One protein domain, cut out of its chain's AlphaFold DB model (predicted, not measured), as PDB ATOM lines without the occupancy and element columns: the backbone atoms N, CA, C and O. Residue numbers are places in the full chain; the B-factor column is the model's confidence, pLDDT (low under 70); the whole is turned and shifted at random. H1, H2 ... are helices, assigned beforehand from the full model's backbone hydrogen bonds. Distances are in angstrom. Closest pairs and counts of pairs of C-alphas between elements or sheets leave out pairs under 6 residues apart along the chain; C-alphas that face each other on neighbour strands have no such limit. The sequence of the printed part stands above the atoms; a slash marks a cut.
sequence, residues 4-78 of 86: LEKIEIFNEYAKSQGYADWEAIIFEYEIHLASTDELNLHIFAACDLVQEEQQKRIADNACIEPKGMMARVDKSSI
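This is residues 4 to 78 of the 86 residues of an uncharacterized protein of Chryseobacterium sediminis (UniProt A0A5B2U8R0). A long helix, H3, is crossed by H1 at residues 46 to 50, with H2 near its first end; past its other end residues 64 to 71 stick out, and the chain folds back to short H4 on H3. The printed part has 75 residues, 54 of them in four named helices, in the order H1, H2, H3, H4 along the chain, with no named strand; the class is all helix. The whole is extended, a rod of 58 by 21 by 16 A, radius of gyration of the C-alphas 17.6 A.

H1, residues 4 to 16, begins at C-alpha 4 (-4.109, -49.021, 19.295) and spans 18.5 A. H2, residues 22 to 32, spans 15.5 A; H3, residues 36 to 61, 37.2 A. H4, residues 75 to 78, spans 5.3 A, ending at C-alpha 78 (-6.276, -32.282, 2.926).

H1 touches H2, closest C-alphas Asn 11 and Trp 22, 4.9 A, at a steep tilt of 58 degrees, the same way. H1 touches residues 46 to 50 of H3, closest C-alphas Phe 10 and Ala 46, 5.5 A, at a steep tilt of 54 degrees, opposite ways. H2 and H3, a helical hairpin, only just touch, with 3 pairs of C-alphas within 8 A, closest Tyr 29 and Leu 39, 6.9 A, at a shallow tilt of 13 degrees, opposite ways. H4 touches residues 55 to 59 of H3, closest C-alphas Ala 59 and Lys 75, 5.6 A; it is apart from H1 and H2. Every O i to N i+4 pair is within hydrogen-bond range in H1, H2 and H3; H4 is too short for one.

The C-alphas farthest apart, His 32 and Gly 68, are 58.5 A apart. The printed part has no cut; the link H3 to H4 is long, 13 residues. Residue 33 and residues 63 to 78 have pLDDT under 70.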
ATOM      1  N   LEU A   4      -3.398 -49.191  18.022       95.94
ATOM      2  CA  LEU A   4      -4.109 -49.021  19.295       95.94
ATOM      3  C   LEU A   4      -5.042 -47.807  19.258       95.94
ATOM      4  O   LEU A   4      -6.212 -47.935  19.585       95.94
ATOM      5  N   GLU A   5      -4.566 -46.671  18.745       95.75
ATOM      6  CA  GLU A   5      -5.398 -45.467  18.584       95.75
ATOM      7  C   GLU A   5      -6.586 -45.705  17.635       95.75
ATOM      8  O   GLU A   5      -7.668 -45.166  17.838       95.75
ATOM      9  N   LYS A   6      -6.414 -46.539  16.599       95.00
ATOM     10  CA  LYS A   6      -7.524 -46.921  15.709       95.00
ATOM     11  C   LYS A   6      -8.564 -47.765  16.443       95.00
ATOM     12  O   LYS A   6      -9.754 -47.544  16.257       95.00
ATOM     13  N   ILE A   7      -8.117 -48.708  17.275       95.88
ATOM     14  CA  ILE A   7      -9.004 -49.537  18.103       95.88
ATOM     15  C   ILE A   7      -9.769 -48.664  19.103       95.88
ATOM     16  O   ILE A   7     -10.964 -48.863  19.290       95.88
ATOM     17  N   GLU A   8      -9.124 -47.662  19.703       97.75
ATOM     18  CA  GLU A   8      -9.799 -46.701  20.583       97.75
ATOM     19  C   GLU A   8     -10.907 -45.940  19.847       97.75
ATOM     20  O   GLU A   8     -12.024 -45.876  20.350       97.75
ATOM     21  N   ILE A   9     -10.652 -45.449  18.627       98.00
ATOM     22  CA  ILE A   9     -11.680 -44.789  17.801       98.00
ATOM     23  C   ILE A   9     -12.847 -45.741  17.500       98.00
ATOM     24  O   ILE A   9     -14.007 -45.344  17.600       98.00
ATOM     25  N   PHE A  10     -12.560 -47.002  17.180       97.81
ATOM     26  CA  PHE A  10     -13.586 -48.021  16.938       97.81
ATOM     27  C   PHE A  10     -14.426 -48.302  18.193       97.81
ATOM     28  O   PHE A  10     -15.647 -48.422  18.108       97.81
ATOM     29  N   ASN A  11     -13.796 -48.352  19.367       98.06
ATOM     30  CA  ASN A  11     -14.491 -48.548  20.637       98.06
ATOM     31  C   ASN A  11     -15.362 -47.346  21.011       98.06
ATOM     32  O   ASN A  11     -16.490 -47.530  21.462       98.06
ATOM     33  N   GLU A  12     -14.877 -46.120  20.811       98.25
ATOM     34  CA  GLU A  12     -15.678 -44.915  21.052       98.25
ATOM     35  C   GLU A  12     -16.845 -44.801  20.067       98.25
ATOM     36  O   GLU A  12     -17.960 -44.456  20.469       98.25
ATOM     37  N   TYR A  13     -16.636 -45.179  18.801       98.12
ATOM     38  CA  TYR A  13     -17.728 -45.327  17.844       98.12
ATOM     39  C   TYR A  13     -18.772 -46.326  18.355       98.12
ATOM     40  O   TYR A  13     -19.951 -45.986  18.429       98.12
ATOM     41  N   ALA A  14     -18.358 -47.518  18.779       97.50
ATOM     42  CA  ALA A  14     -19.281 -48.537  19.265       97.50
ATOM     43  C   ALA A  14     -20.095 -48.065  20.482       97.50
ATOM     44  O   ALA A  14     -21.319 -48.208  20.502       97.50
ATOM     45  N   LYS A  15     -19.453 -47.384  21.439       98.25
ATOM     46  CA  LYS A  15     -20.140 -46.749  22.577       98.25
ATOM     47  C   LYS A  15     -21.167 -45.713  22.142       98.25
ATOM     48  O   LYS A  15     -22.258 -45.666  22.706       98.25
ATOM     49  N   SER A  16     -20.858 -44.912  21.120       97.50
ATOM     50  CA  SER A  16     -21.806 -43.934  20.564       97.50
ATOM     51  C   SER A  16     -23.055 -44.586  19.957       97.50
ATOM     52  O   SER A  16     -24.113 -43.962  19.930       97.50
ATOM     53  N   GLN A  17     -22.939 -45.840  19.510       95.62
ATOM     54  CA  GLN A  17     -24.037 -46.641  18.968       95.62
ATOM     55  C   GLN A  17     -24.766 -47.469  20.047       95.62
ATOM     56  O   GLN A  17     -25.727 -48.163  19.738       95.62
ATOM     57  N   GLY A  18     -24.352 -47.381  21.318       95.69
ATOM     58  CA  GLY A  18     -24.980 -48.086  22.443       95.69
ATOM     59  C   GLY A  18     -24.332 -49.423  22.823       95.69
ATOM     60  O   GLY A  18     -24.854 -50.116  23.696       95.69
ATOM     61  N   TYR A  19     -23.193 -49.769  22.224       95.62
ATOM     62  CA  TYR A  19     -22.438 -50.986  22.530       95.62
ATOM     63  C   TYR A  19     -21.390 -50.761  23.622       95.62
ATOM     64  O   TYR A  19     -21.026 -49.631  23.942       95.62
ATOM     65  N   ALA A  20     -20.869 -51.847  24.197       96.75
ATOM     66  CA  ALA A  20     -19.770 -51.760  25.160       96.75
ATOM     67  C   ALA A  20     -18.451 -51.332  24.487       96.75
ATOM     68  O   ALA A  20     -17.737 -50.463  24.995       96.75
ATOM     69  N   ASP A  21     -18.152 -51.941  23.341       98.00
ATOM     70  CA  ASP A  21     -16.949 -51.757  22.533       98.00
ATOM     71  C   ASP A  21     -17.168 -52.339  21.123       98.00
ATOM     72  O   ASP A  21     -18.263 -52.795  20.783       98.00
ATOM     73  N   TRP A  22     -16.134 -52.293  20.280       96.81
ATOM     74  CA  TRP A  22     -16.214 -52.814  18.916       96.81
ATOM     75  C   TRP A  22     -16.440 -54.332  18.855       96.81
ATOM     76  O   TRP A  22     -17.100 -54.821  17.938       96.81
ATOM     77  N   GLU A  23     -15.923 -55.084  19.828       95.62
ATOM     78  CA  GLU A  23     -16.095 -56.538  19.886       95.62
ATOM     79  C   GLU A  23     -17.570 -56.903  20.090       95.62
ATOM     80  O   GLU A  23     -18.056 -57.843  19.466       95.62
ATOM     81  N   ALA A  24     -18.316 -56.099  20.853       94.44
ATOM     82  CA  ALA A  24     -19.758 -56.273  21.013       94.44
ATOM     83  C   ALA A  24     -20.545 -56.134  19.691       94.44
ATOM     84  O   ALA A  24     -21.506 -56.875  19.490       94.44
ATOM     85  N   ILE A  25     -20.124 -55.252  18.774       93.31
ATOM     86  CA  ILE A  25     -20.735 -55.125  17.435       93.31
ATOM     87  C   ILE A  25     -20.445 -56.372  16.588       93.31
ATOM     88  O   ILE A  25     -21.345 -56.912  15.945       93.31
ATOM     89  N   ILE A  26     -19.197 -56.859  16.598       92.44
ATOM     90  CA  ILE A  26     -18.824 -58.089  15.877       92.44
ATOM     91  C   ILE A  26     -19.627 -59.278  16.413       92.44
ATOM     92  O   ILE A  26     -20.180 -60.060  15.641       92.44
ATOM     93  N   PHE A  27     -19.718 -59.399  17.735       91.62
ATOM     94  CA  PHE A  27     -20.436 -60.479  18.396       91.62
ATOM     95  C   PHE A  27     -21.936 -60.461  18.078       91.62
ATOM     96  O   PHE A  27     -22.524 -61.516  17.832       91.62
ATOM     97  N   GLU A  28     -22.557 -59.277  18.031       87.62
ATOM     98  CA  GLU A  28     -23.953 -59.157  17.612       87.62
ATOM     99  C   GLU A  28     -24.143 -59.641  16.171       87.62
ATOM    100  O   GLU A  28     -25.058 -60.424  15.910       87.62
ATOM    101  N   TYR A  29     -23.243 -59.272  15.255       86.25
ATOM    102  CA  TYR A  29     -23.273 -59.765  13.878       86.25
ATOM    103  C   TYR A  29     -23.165 -61.295  13.797       86.25
ATOM    104  O   TYR A  29     -23.966 -61.937  13.112       86.25
ATOM    105  N   GLU A  30     -22.215 -61.890  14.521       86.44
ATOM    106  CA  GLU A  30     -21.977 -63.337  14.503       86.44
ATOM    107  C   GLU A  30     -23.145 -64.148  15.084       86.44
ATOM    108  O   GLU A  30     -23.443 -65.238  14.589       86.44
ATOM    109  N   ILE A  31     -23.827 -63.628  16.110       86.44
ATOM    110  CA  ILE A  31     -24.904 -64.347  16.807       86.44
ATOM    111  C   ILE A  31     -26.282 -64.073  16.218       86.44
ATOM    112  O   ILE A  31     -27.090 -64.995  16.093       86.44
ATOM    113  N   HIS A  32     -26.577 -62.820  15.884       76.94
ATOM    114  CA  HIS A  32     -27.915 -62.413  15.461       76.94
ATOM    115  C   HIS A  32     -28.125 -62.499  13.949       76.94
ATOM    116  O   HIS A  32     -29.210 -62.160  13.481       76.94
ATOM    117  N   LEU A  33     -27.130 -62.995  13.195       68.25
ATOM    118  CA  LEU A  33     -27.147 -63.013  11.728       68.25
ATOM    119  C   LEU A  33     -27.494 -61.625  11.173       68.25
ATOM    120  O   LEU A  33     -28.248 -61.517  10.200       68.25
ATOM    121  N   ALA A  34     -26.986 -60.568  11.826       70.88
ATOM    122  CA  ALA A  34     -27.178 -59.212  11.338       70.88
ATOM    123  C   ALA A  34     -26.712 -59.160   9.880       70.88
ATOM    124  O   ALA A  34     -25.795 -59.877   9.465       70.88
ATOM    125  N   SER A  35     -27.404 -58.372   9.062       77.94
ATOM    126  CA  SER A  35     -27.084 -58.349   7.638       77.94
ATOM    127  C   SER A  35     -25.651 -57.855   7.434       77.94
ATOM    128  O   SER A  35     -25.169 -56.981   8.156       77.94
ATOM    129  N   THR A  36     -24.960 -58.384   6.423       84.50
ATOM    130  CA  THR A  36     -23.631 -57.876   6.046       84.50
ATOM    131  C   THR A  36     -23.676 -56.375   5.731       84.50
ATOM    132  O   THR A  36     -22.693 -55.677   5.963       84.50
ATOM    133  N   ASP A  37     -24.825 -55.859   5.287       88.50
ATOM    134  CA  ASP A  37     -25.043 -54.432   5.039       88.50
ATOM    135  C   ASP A  37     -24.947 -53.592   6.323       88.50
ATOM    136  O   ASP A  37     -24.303 -52.546   6.322       88.50
ATOM    137  N   GLU A  38     -25.519 -54.062   7.433       88.81
ATOM    138  CA  GLU A  38     -25.472 -53.368   8.725       88.81
ATOM    139  C   GLU A  38     -24.053 -53.338   9.303       88.81
ATOM    140  O   GLU A  38     -23.553 -52.276   9.677       88.81
ATOM    141  N   LEU A  39     -23.345 -54.471   9.267       90.56
ATOM    142  CA  LEU A  39     -21.937 -54.517   9.669       90.56
ATOM    143  C   LEU A  39     -21.075 -53.574   8.814       90.56
ATOM    144  O   LEU A  39     -20.222 -52.860   9.346       90.56
ATOM    145  N   ASN A  40     -21.313 -53.526   7.500       92.44
ATOM    146  CA  ASN A  40     -20.600 -52.619   6.602       92.44
ATOM    147  C   ASN A  40     -20.835 -51.146   6.963       92.44
ATOM    148  O   ASN A  40     -19.887 -50.364   6.930       92.44
ATOM    149  N   LEU A  41     -22.055 -50.763   7.360       93.75
ATOM    150  CA  LEU A  41     -22.338 -49.400   7.820       93.75
ATOM    151  C   LEU A  41     -21.503 -49.037   9.054       93.75
ATOM    152  O   LEU A  41     -20.906 -47.960   9.089       93.75
ATOM    153  N   HIS A  42     -21.390 -49.947  10.027       94.94
ATOM    154  CA  HIS A  42     -20.528 -49.731  11.190       94.94
ATOM    155  C   HIS A  42     -19.051 -49.622  10.811       94.94
ATOM    156  O   HIS A  42     -18.358 -48.731  11.305       94.94
ATOM    157  N   ILE A  43     -18.573 -50.485   9.910       94.44
ATOM    158  CA  ILE A  43     -17.187 -50.459   9.432       94.44
ATOM    159  C   ILE A  43     -16.885 -49.128   8.745       94.44
ATOM    160  O   ILE A  43     -15.868 -48.508   9.055       94.44
ATOM    161  N   PHE A  44     -17.750 -48.664   7.842       95.25
ATOM    162  CA  PHE A  44     -17.515 -47.423   7.108       95.25
ATOM    163  C   PHE A  44     -17.556 -46.198   8.017       95.25
ATOM    164  O   PHE A  44     -16.650 -45.373   7.943       95.25
ATOM    165  N   ALA A  45     -18.520 -46.118   8.937       95.38
ATOM    166  CA  ALA A  45     -18.586 -45.019   9.896       95.38
ATOM    167  C   ALA A  45     -17.352 -44.969  10.817       95.38
ATOM    168  O   ALA A  45     -16.771 -43.902  11.023       95.38
ATOM    169  N   ALA A  46     -16.893 -46.115  11.327       96.50
ATOM    170  CA  ALA A  46     -15.684 -46.173  12.147       96.50
ATOM    171  C   ALA A  46     -14.413 -45.830  11.340       96.50
ATOM    172  O   ALA A  46     -13.519 -45.142  11.841       96.50
ATOM    173  N   CYS A  47     -14.334 -46.265  10.076       95.25
ATOM    174  CA  CYS A  47     -13.240 -45.907   9.168       95.25
ATOM    175  C   CYS A  47     -13.205 -44.407   8.856       95.25
ATOM    176  O   CYS A  47     -12.119 -43.827   8.867       95.25
ATOM    177  N   ASP A  48     -14.363 -43.783   8.629       94.62
ATOM    178  CA  ASP A  48     -14.479 -42.342   8.388       94.62
ATOM    179  C   ASP A  48     -13.897 -41.545   9.566       94.62
ATOM    180  O   ASP A  48     -13.066 -40.660   9.362       94.62
ATOM    181  N   LEU A  49     -14.215 -41.925  10.809       95.12
ATOM    182  CA  LEU A  49     -13.656 -41.283  12.008       95.12
ATOM    183  C   LEU A  49     -12.130 -41.432  12.103       95.12
ATOM    184  O   LEU A  49     -11.415 -40.486  12.448       95.12
ATOM    185  N   VAL A  50     -11.598 -42.614  11.768       94.25
ATOM    186  CA  VAL A  50     -10.145 -42.832  11.699       94.25
ATOM    187  C   VAL A  50      -9.512 -41.941  10.628       94.25
ATOM    188  O   VAL A  50      -8.424 -41.399  10.848       94.25
ATOM    189  N   GLN A  51     -10.162 -41.797   9.474       89.81
ATOM    190  CA  GLN A  51      -9.673 -40.976   8.374       89.81
ATOM    191  C   GLN A  51      -9.676 -39.487   8.736       89.81
ATOM    192  O   GLN A  51      -8.663 -38.822   8.512       89.81
ATOM    193  N   GLU A  52     -10.746 -38.981   9.345       89.06
ATOM    194  CA  GLU A  52     -10.850 -37.590   9.805       89.06
ATOM    195  C   GLU A  52      -9.722 -37.234  10.783       89.06
ATOM    196  O   GLU A  52      -9.009 -36.242  10.600       89.06
ATOM    197  N   GLU A  53      -9.483 -38.082  11.787       91.81
ATOM    198  CA  GLU A  53      -8.425 -37.851  12.772       91.81
ATOM    199  C   GLU A  53      -7.022 -37.950  12.139       91.81
ATOM    200  O   GLU A  53      -6.121 -37.174  12.472       91.81
ATOM    201  N   GLN A  54      -6.810 -38.855  11.176       89.69
ATOM    202  CA  GLN A  54      -5.550 -38.901  10.421       89.69
ATOM    203  C   GLN A  54      -5.332 -37.639   9.583       89.69
ATOM    204  O   GLN A  54      -4.239 -37.067   9.624       89.69
ATOM    205  N   GLN A  55      -6.348 -37.191   8.845       85.44
ATOM    206  CA  GLN A  55      -6.276 -35.994   8.007       85.44
ATOM    207  C   GLN A  55      -6.005 -34.744   8.841       85.44
ATOM    208  O   GLN A  55      -5.154 -33.935   8.467       85.44
ATOM    209  N   LYS A  56      -6.644 -34.622  10.008       87.12
ATOM    210  CA  LYS A  56      -6.389 -33.542  10.966       87.12
ATOM    211  C   LYS A  56      -4.919 -33.491  11.388       87.12
ATOM    212  O   LYS A  56      -4.278 -32.451  11.257       87.12
ATOM    213  N   ARG A  57      -4.340 -34.627  11.793       87.81
ATOM    214  CA  ARG A  57      -2.917 -34.711  12.184       87.81
ATOM    215  C   ARG A  57      -1.970 -34.365  11.035       87.81
ATOM    216  O   ARG A  57      -0.942 -33.729  11.256       87.81
ATOM    217  N   ILE A  58      -2.299 -34.774   9.808       84.44
ATOM    218  CA  ILE A  58      -1.525 -34.405   8.613       84.44
ATOM    219  C   ILE A  58      -1.597 -32.890   8.385       84.44
ATOM    220  O   ILE A  58      -0.561 -32.260   8.189       84.44
ATOM    221  N   ALA A  59      -2.789 -32.292   8.454       81.44
ATOM    222  CA  ALA A  59      -2.988 -30.854   8.270       81.44
ATOM    223  C   ALA A  59      -2.293 -30.004   9.353       81.44
ATOM    224  O   ALA A  59      -1.797 -28.907   9.064       81.44
ATOM    225  N   ASP A  60      -2.223 -30.503  10.587       81.25
ATOM    226  CA  ASP A  60      -1.487 -29.861  11.678       81.25
ATOM    227  C   ASP A  60       0.030 -29.918  11.436       81.25
ATOM    228  O   ASP A  60       0.710 -28.890  11.501       81.25
ATOM    229  N   ASN A  61       0.550 -31.084  11.043       76.62
ATOM    230  CA  ASN A  61       1.979 -31.292  10.789       76.62
ATOM    231  C   ASN A  61       2.481 -30.632   9.495       76.62
ATOM    232  O   ASN A  61       3.645 -30.239   9.419       76.62
ATOM    233  N   ALA A  62       1.616 -30.440   8.495       70.44
ATOM    234  CA  ALA A  62       1.956 -29.788   7.226       70.44
ATOM    235  C   ALA A  62       2.419 -28.321   7.384       70.44
ATOM    236  O   ALA A  62       2.922 -27.721   6.439       70.44
ATOM    237  N   CYS A  63       2.266 -27.725   8.570       58.78
ATOM    238  CA  CYS A  63       2.589 -26.324   8.832       58.78
ATOM    239  C   CYS A  63       4.010 -26.078   9.394       58.78
ATOM    240  O   CYS A  63       4.331 -24.928   9.695       58.78
ATOM    241  N   ILE A  64       4.845 -27.114   9.580       56.88
ATOM    242  CA  ILE A  64       6.013 -27.050  10.488       56.88
ATOM    243  C   ILE A  64       7.394 -26.940   9.795       56.88
ATOM    244  O   ILE A  64       8.368 -26.639  10.479       56.88
ATOM    245  N   GLU A  65       7.541 -27.052   8.468       53.75
ATOM    246  CA  GLU A  65       8.870 -26.898   7.830       53.75
ATOM    247  C   GLU A  65       9.099 -25.528   7.156       53.75
ATOM    248  O   GLU A  65       8.736 -25.332   5.993       53.75
ATOM    249  N   PRO A  66       9.786 -24.566   7.806       62.00
ATOM    250  CA  PRO A  66      10.418 -23.466   7.105       62.00
ATOM    251  C   PRO A  66      11.866 -23.850   6.785       62.00
ATOM    252  O   PRO A  66      12.752 -23.648   7.613       62.00
ATOM    253  N   LYS A  67      12.128 -24.359   5.576       46.50
ATOM    254  CA  LYS A  67      13.422 -24.161   4.890       46.50
ATOM    255  C   LYS A  67      13.340 -24.531   3.408       46.50
ATOM    256  O   LYS A  67      13.612 -25.650   3.010       46.50
ATOM    257  N   GLY A  68      13.038 -23.511   2.604       52.19
ATOM    258  CA  GLY A  68      13.366 -23.471   1.179       52.19
ATOM    259  C   GLY A  68      12.393 -24.217   0.268       52.19
ATOM    260  O   GLY A  68      12.528 -25.408   0.051       52.19
ATOM    261  N   MET A  69      11.479 -23.469  -0.354       53.38
ATOM    262  CA  MET A  69      10.761 -23.877  -1.574       53.38
ATOM    263  C   MET A  69       9.863 -25.128  -1.483       53.38
ATOM    264  O   MET A  69       9.919 -25.989  -2.354       53.38
ATOM    265  N   MET A  70       8.957 -25.201  -0.508       50.91
ATOM    266  CA  MET A  70       7.802 -26.109  -0.595       50.91
ATOM    267  C   MET A  70       6.533 -25.272  -0.762       50.91
ATOM    268  O   MET A  70       6.291 -24.334   0.002       50.91
ATOM    269  N   ALA A  71       5.763 -25.563  -1.812       56.50
ATOM    270  CA  ALA A  71       4.472 -24.938  -2.064       56.50
ATOM    271  C   ALA A  71       3.607 -25.045  -0.800       56.50
ATOM    272  O   ALA A  71       3.523 -26.114  -0.198       56.50
ATOM    273  N   ARG A  72       2.991 -23.934  -0.376       57.91
ATOM    274  CA  ARG A  72       2.037 -23.937   0.739       57.91
ATOM    275  C   ARG A  72       0.929 -24.929   0.394       57.91
ATOM    276  O   ARG A  72       0.123 -24.640  -0.485       57.91
ATOM    277  N   VAL A  73       0.915 -26.090   1.045       60.69
ATOM    278  CA  VAL A  73      -0.182 -27.043   0.890       60.69
ATOM    279  C   VAL A  73      -1.409 -26.410   1.528       60.69
ATOM    280  O   VAL A  73      -1.392 -26.048   2.706       60.69
ATOM    281  N   ASP A  74      -2.453 -26.217   0.731       65.62
ATOM    282  CA  ASP A  74      -3.716 -25.697   1.226       65.62
ATOM    283  C   ASP A  74      -4.351 -26.741   2.154       65.62
ATOM    284  O   ASP A  74      -4.727 -27.830   1.717       65.62
ATOM    285  N   LYS A  75      -4.467 -26.422   3.446       64.44
ATOM    286  CA  LYS A  75      -5.034 -27.324   4.462       64.44
ATOM    287  C   LYS A  75      -6.475 -27.736   4.143       64.44
ATOM    288  O   LYS A  75      -6.894 -28.823   4.545       64.44
ATOM    289  N   SER A  76      -7.208 -26.904   3.399       65.62
ATOM    290  CA  SER A  76      -8.572 -27.219   2.962       65.62
ATOM    291  C   SER A  76      -8.613 -28.384   1.964       65.62
ATOM    292  O   SER A  76      -9.573 -29.145   1.961       65.62
ATOM    293  N   SER A  77      -7.543 -28.604   1.188       65.56
ATOM    294  CA  SER A  77      -7.438 -29.738   0.254       65.56
ATOM    295  C   SER A  77      -7.200 -31.085   0.951       65.56
ATOM    296  O   SER A  77      -7.616 -32.123   0.448       65.56
ATOM    297  N   ILE A  78      -6.569 -31.074   2.131       65.56
ATOM    298  CA  ILE A  78      -6.276 -32.282   2.926       65.56
ATOM    299  C   ILE A  78      -7.509 -32.730   3.715       65.56
ATOM    300  O   ILE A  78      -7.749 -33.925   3.861       65.56
TER     301      ILE A  78